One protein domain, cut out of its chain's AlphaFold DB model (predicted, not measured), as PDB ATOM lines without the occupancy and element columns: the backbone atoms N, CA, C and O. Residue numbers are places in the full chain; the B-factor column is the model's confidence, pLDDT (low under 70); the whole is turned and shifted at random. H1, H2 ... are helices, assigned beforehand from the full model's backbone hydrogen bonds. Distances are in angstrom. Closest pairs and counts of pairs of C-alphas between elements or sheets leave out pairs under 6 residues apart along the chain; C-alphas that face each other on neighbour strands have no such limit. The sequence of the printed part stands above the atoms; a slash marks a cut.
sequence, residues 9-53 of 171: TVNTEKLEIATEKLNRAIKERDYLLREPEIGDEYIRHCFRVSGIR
ATOM      1  N   THR A   9      -2.952  39.133  19.590       67.38
ATOM      2  CA  THR A   9      -3.596  38.792  20.873       67.38
ATOM      3  C   THR A   9      -4.772  39.714  21.206       67.38
ATOM      4  O   THR A   9      -5.856  39.252  21.551       67.38
ATOM      5  N   VAL A  10      -4.622  41.023  20.990       71.25
ATOM      6  CA  VAL A  10      -5.724  41.983  21.191       71.25
ATOM      7  C   VAL A  10      -6.896  41.713  20.234       71.25
ATOM      8  O   VAL A  10      -8.055  41.958  20.571       71.25
ATOM      9  N   ASN A  11      -6.621  41.211  19.028       78.50
ATOM     10  CA  ASN A  11      -7.668  40.867  18.068       78.50
ATOM     11  C   ASN A  11      -8.386  39.560  18.432       78.50
ATOM     12  O   ASN A  11      -9.599  39.485  18.238       78.50
ATOM     13  N   THR A  12      -7.687  38.564  18.988       81.38
ATOM     14  CA  THR A  12      -8.314  37.316  19.455       81.38
ATOM     15  C   THR A  12      -9.205  37.552  20.669       81.38
ATOM     16  O   THR A  12     -10.341  37.090  20.673       81.38
ATOM     17  N   GLU A  13      -8.772  38.371  21.630       84.69
ATOM     18  CA  GLU A  13      -9.585  38.730  22.805       84.69
ATOM     19  C   GLU A  13     -10.880  39.454  22.408       84.69
ATOM     20  O   GLU A  13     -11.968  39.157  22.902       84.69
ATOM     21  N   LYS A  14     -10.799  40.391  21.456       85.31
ATOM     22  CA  LYS A  14     -11.991  41.073  20.924       85.31
ATOM     23  C   LYS A  14     -12.947  40.108  20.231       85.31
ATOM     24  O   LYS A  14     -14.161  40.315  20.295       85.31
ATOM     25  N   LEU A  15     -12.412  39.090  19.562       85.88
ATOM     26  CA  LEU A  15     -13.197  38.078  18.867       85.88
ATOM     27  C   LEU A  15     -13.915  37.164  19.869       85.88
ATOM     28  O   LEU A  15     -15.101  36.902  19.692       85.88
ATOM     29  N   GLU A  16     -13.256  36.780  20.963       89.25
ATOM     30  CA  GLU A  16     -13.859  36.018  22.066       89.25
ATOM     31  C   GLU A  16     -14.967  36.804  22.780       89.25
ATOM     32  O   GLU A  16     -16.074  36.306  22.980       89.25
ATOM     33  N   ILE A  17     -14.742  38.087  23.065       91.94
ATOM     34  CA  ILE A  17     -15.778  38.943  23.661       91.94
ATOM     35  C   ILE A  17     -16.987  39.078  22.718       91.94
ATOM     36  O   ILE A  17     -18.137  39.149  23.167       91.94
ATOM     37  N   ALA A  18     -16.755  39.141  21.405       88.44
ATOM     38  CA  ALA A  18     -17.829  39.220  20.420       88.44
ATOM     39  C   ALA A  18     -18.637  37.913  20.341       88.44
ATOM     40  O   ALA A  18     -19.870  37.969  20.292       88.44
ATOM     41  N   THR A  19     -17.980  36.751  20.379       93.00
ATOM     42  CA  THR A  19     -18.663  35.447  20.362       93.00
ATOM     43  C   THR A  19     -19.440  35.201  21.651       93.00
ATOM     44  O   THR A  19     -20.573  34.725  21.595       93.00
ATOM     45  N   GLU A  20     -18.921  35.610  22.809       94.31
ATOM     46  CA  GLU A  20     -19.656  35.542  24.076       94.31
ATOM     47  C   GLU A  20     -20.920  36.405  24.071       94.31
ATOM     48  O   GLU A  20     -21.984  35.965  24.521       94.31
ATOM     49  N   LYS A  21     -20.831  37.629  23.535       93.06
ATOM     50  CA  LYS A  21     -21.993  38.518  23.387       93.06
ATOM     51  C   LYS A  21     -23.048  37.910  22.468       93.06
ATOM     52  O   LYS A  21     -24.229  37.942  22.810       93.06
ATOM     53  N   LEU A  22     -22.625  37.326  21.348       93.38
ATOM     54  CA  LEU A  22     -23.516  36.629  20.423       93.38
ATOM     55  C   LEU A  22     -24.207  35.443  21.112       93.38
ATOM     56  O   LEU A  22     -25.430  35.335  21.071       93.38
ATOM     57  N   ASN A  23     -23.446  34.591  21.801       94.06
ATOM     58  CA  ASN A  23     -23.976  33.415  22.493       94.06
ATOM     59  C   ASN A  23     -24.973  33.798  23.593       94.06
ATOM     60  O   ASN A  23     -25.996  33.131  23.771       94.06
ATOM     61  N   ARG A  24     -24.716  34.899  24.307       93.56
ATOM     62  CA  ARG A  24     -25.658  35.450  25.287       93.56
ATOM     63  C   ARG A  24     -26.950  35.922  24.622       93.56
ATOM     64  O   ARG A  24     -28.021  35.565  25.100       93.56
ATOM     65  N   ALA A  25     -26.850  36.659  23.516       86.31
ATOM     66  CA  ALA A  25     -28.015  37.144  22.778       86.31
ATOM     67  C   ALA A  25     -28.860  35.993  22.206       86.31
ATOM     68  O   ALA A  25     -30.086  36.031  22.284       86.31
ATOM     69  N   ILE A  26     -28.220  34.938  21.692       88.00
ATOM     70  CA  ILE A  26     -28.907  33.731  21.211       88.00
ATOM     71  C   ILE A  26     -29.636  33.038  22.367       88.00
ATOM     72  O   ILE A  26     -30.815  32.721  22.245       88.00
ATOM     73  N   LYS A  27     -28.975  32.876  23.517       89.12
ATOM     74  CA  LYS A  27     -29.591  32.280  24.709       89.12
ATOM     75  C   LYS A  27     -30.793  33.085  25.211       89.12
ATOM     76  O   LYS A  27     -31.789  32.494  25.616       89.12
ATOM     77  N   GLU A  28     -30.709  34.415  25.196       79.94
ATOM     78  CA  GLU A  28     -31.827  35.293  25.561       79.94
ATOM     79  C   GLU A  28     -32.983  35.178  24.567       79.94
ATOM     80  O   GLU A  28     -34.127  35.014  24.984       79.94
ATOM     81  N   ARG A  29     -32.693  35.176  23.260       81.56
ATOM     82  CA  ARG A  29     -33.698  34.949  22.213       81.56
ATOM     83  C   ARG A  29     -34.428  33.622  22.418       81.56
ATOM     84  O   ARG A  29     -35.654  33.591  22.402       81.56
ATOM     85  N   ASP A  30     -33.682  32.542  22.622       82.00
ATOM     86  CA  ASP A  30     -34.241  31.195  22.782       82.00
ATOM     87  C   ASP A  30     -35.046  31.057  24.076       82.00
ATOM     88  O   ASP A  30     -36.031  30.324  24.118       82.00
ATOM     89  N   TYR A  31     -34.661  31.783  25.128       74.06
ATOM     90  CA  TYR A  31     -35.442  31.873  26.358       74.06
ATOM     91  C   TYR A  31     -36.771  32.610  26.144       74.06
ATOM     92  O   TYR A  31     -37.794  32.152  26.641       74.06
ATOM     93  N   LEU A  32     -36.773  33.712  25.388       70.75
ATOM     94  CA  LEU A  32     -37.982  34.497  25.097       70.75
ATOM     95  C   LEU A  32     -38.956  33.781  24.151       70.75
ATOM     96  O   LEU A  32     -40.158  34.016  24.224       70.75
ATOM     97  N   LEU A  33     -38.440  32.935  23.255       70.19
ATOM     98  CA  LEU A  33     -39.245  32.140  22.322       70.19
ATOM     99  C   LEU A  33     -39.766  30.832  22.933       70.19
ATOM    100  O   LEU A  33     -40.597  30.172  22.316       70.19
ATOM    101  N   ARG A  34     -39.272  30.430  24.110       73.00
ATOM    102  CA  ARG A  34     -39.753  29.234  24.802       73.00
ATOM    103  C   ARG A  34     -41.127  29.524  25.404       73.00
ATOM    104  O   ARG A  34     -41.262  30.411  26.242       73.00
ATOM    105  N   GLU A  35     -42.130  28.749  25.006       64.62
ATOM    106  CA  GLU A  35     -43.440  28.798  25.648       64.62
ATOM    107  C   GLU A  35     -43.326  28.301  27.103       64.62
ATOM    108  O   GLU A  35     -42.624  27.321  27.368       64.62
ATOM    109  N   PRO A  36     -43.947  28.985  28.077       65.44
ATOM    110  CA  PRO A  36     -43.882  28.567  29.468       65.44
ATOM    111  C   PRO A  36     -44.762  27.333  29.686       65.44
ATOM    112  O   PRO A  36     -45.980  27.394  29.550       65.44
ATOM    113  N   GLU A  37     -44.138  26.231  30.085       62.50
ATOM    114  CA  GLU A  37     -44.806  24.948  30.348       62.50
ATOM    115  C   GLU A  37     -45.649  24.976  31.648       62.50
ATOM    116  O   GLU A  37     -46.563  24.175  31.824       62.50
ATOM    117  N   ILE A  38     -45.353  25.905  32.575       66.56
ATOM    118  CA  ILE A  38     -45.967  26.033  33.911       66.56
ATOM    119  C   ILE A  38     -46.325  27.498  34.219       66.56
ATOM    120  O   ILE A  38     -45.545  28.420  33.963       66.56
ATOM    121  N   GLY A  39     -47.493  27.717  34.836       60.81
ATOM    122  CA  GLY A  39     -48.027  29.051  35.151       60.81
ATOM    123  C   GLY A  39     -47.111  29.921  36.025       60.81
ATOM    124  O   GLY A  39     -47.052  31.137  35.840       60.81
ATOM    125  N   ASP A  40     -46.322  29.314  36.912       63.53
ATOM    126  CA  ASP A  40     -45.390  30.037  37.786       63.53
ATOM    127  C   ASP A  40     -44.236  30.703  37.014       63.53
ATOM    128  O   ASP A  40     -43.753  31.773  37.410       63.53
ATOM    129  N   GLU A  41     -43.802  30.112  35.893       62.38
ATOM    130  CA  GLU A  41     -42.780  30.706  35.021       62.38
ATOM    131  C   GLU A  41     -43.342  31.883  34.217       62.38
ATOM    132  O   GLU A  41     -42.681  32.921  34.110       62.38
ATOM    133  N   TYR A  42     -44.589  31.774  33.744       64.62
ATOM    134  CA  TYR A  42     -45.298  32.868  33.071       64.62
ATOM    135  C   TYR A  42     -45.438  34.094  33.983       64.62
ATOM    136  O   TYR A  42     -45.102  35.216  33.595       64.62
ATOM    137  N   ILE A  43     -45.841  33.875  35.237       61.31
ATOM    138  CA  ILE A  43     -45.989  34.943  36.230       61.31
ATOM    139  C   ILE A  43     -44.648  35.664  36.460       61.31
ATOM    140  O   ILE A  43     -44.591  36.896  36.426       61.31
ATOM    141  N   ARG A  44     -43.533  34.933  36.622       62.19
ATOM    142  CA  ARG A  44     -42.196  35.550  36.767       62.19
ATOM    143  C   ARG A  44     -41.751  36.321  35.521       62.19
ATOM    144  O   ARG A  44     -41.089  37.352  35.668       62.19
ATOM    145  N   HIS A  45     -42.103  35.851  34.326       62.72
ATOM    146  CA  HIS A  45     -41.774  36.515  33.063       62.72
ATOM    147  C   HIS A  45     -42.483  37.875  32.935       62.72
ATOM    148  O   HIS A  45     -41.830  38.892  32.683       62.72
ATOM    149  N   CYS A  46     -43.785  37.937  33.232       58.47
ATOM    150  CA  CYS A  46     -44.553  39.187  33.222       58.47
ATOM    151  C   CYS A  46     -44.011  40.236  34.216       58.47
ATOM    152  O   CYS A  46     -43.994  41.433  33.916       58.47
ATOM    153  N   PHE A  47     -43.503  39.800  35.374       54.25
ATOM    154  CA  PHE A  47     -42.975  40.691  36.416       54.25
ATOM    155  C   PHE A  47     -41.536  41.176  36.205       54.25
ATOM    156  O   PHE A  47     -41.082  42.059  36.930       54.25
ATOM    157  N   ARG A  48     -40.788  40.628  35.240       53.72
ATOM    158  CA  ARG A  48     -39.455  41.161  34.899       53.72
ATOM    159  C   ARG A  48     -39.541  42.338  33.927       53.72
ATOM    160  O   ARG A  48     -38.691  43.220  33.978       53.72
ATOM    161  N   VAL A  49     -40.570  42.350  33.077       53.81
ATOM    162  CA  VAL A  49     -40.809  43.393  32.064       53.81
ATOM    163  C   VAL A  49     -41.490  44.620  32.672       53.81
ATOM    164  O   VAL A  49     -41.149  45.752  32.340       53.81
ATOM    165  N   SER A  50     -42.406  44.418  33.618       54.12
ATOM    166  CA  SER A  50     -42.973  45.493  34.434       54.12
ATOM    167  C   SER A  50     -42.278  45.470  35.788       54.12
ATOM    168  O   SER A  50     -42.436  44.486  36.493       54.12
ATOM    169  N   GLY A  51     -41.518  46.507  36.165       51.34
ATOM    170  CA  GLY A  51     -40.676  46.587  37.380       51.34
ATOM    171  C   GLY A  51     -41.385  46.485  38.748       51.34
ATOM    172  O   GLY A  51     -40.946  47.073  39.736       51.34
ATOM    173  N   ILE A  52     -42.486  45.748  38.830       54.06
ATOM    174  CA  ILE A  52     -43.317  45.525  40.000       54.06
ATOM    175  C   ILE A  52     -42.760  44.311  40.751       54.06
ATOM    176  O   ILE A  52     -43.062  43.157  40.451       54.06
ATOM    177  N   ARG A  53     -41.949  44.570  41.782       52.09
ATOM    178  CA  ARG A  53     -41.570  43.548  42.766       52.09
ATOM    179  C   ARG A  53     -42.769  43.238  43.664       52.09
ATOM    180  O   ARG A  53     -43.008  43.942  44.645       52.09
TER     181      ARG A  53
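AT A GLANCE: This is residues 9 to 53 of the 171 residues of an uncharacterized protein of Bombyx mori (UniProt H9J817). One long helix, H1, makes the long arm of an uneven V, and the shorter H2, set off from the last residues of H1 by the link of residues 34 to 38, makes the short arm, slanting partly back toward the side where H1 begins without packing on it. The printed part has 45 residues with two named helices, H1 then H2, and no named strand; the class is all helix. It is extended, with a radius of gyration of the C-alphas of 15.8 A and spans of 47 by 23 by 10 A.

HOW THE PARTS SIT: Begin with H1, residues 9 to 33, where every O i to N i+4 pair is within hydrogen-bond range. A tight link of 5 residues leads to H2, residues 39 to 49, with 6 of 7 such pairs. H1 and H2 are apart. Residues 9 to 31, 37 to 44 and 46 to 53 stand free.

IN THESE COORDINATES: Find C-alpha 9 at (-3.596, 38.792, 20.873); from there H1 runs 36.3 A to C-alpha 33 at (-39.245, 32.140, 22.322). H2 runs 16.3 A from C-alpha 39 to C-alpha 49 at (-40.809, 43.393, 32.064).

THE WHOLE: The two C-alphas farthest apart, those of Thr 9 and Gly 39, are 47.7 A apart. The printed part has no cut. Look at the B-factor column: pLDDT is under 70 at residue 9 and residues 35 to 53.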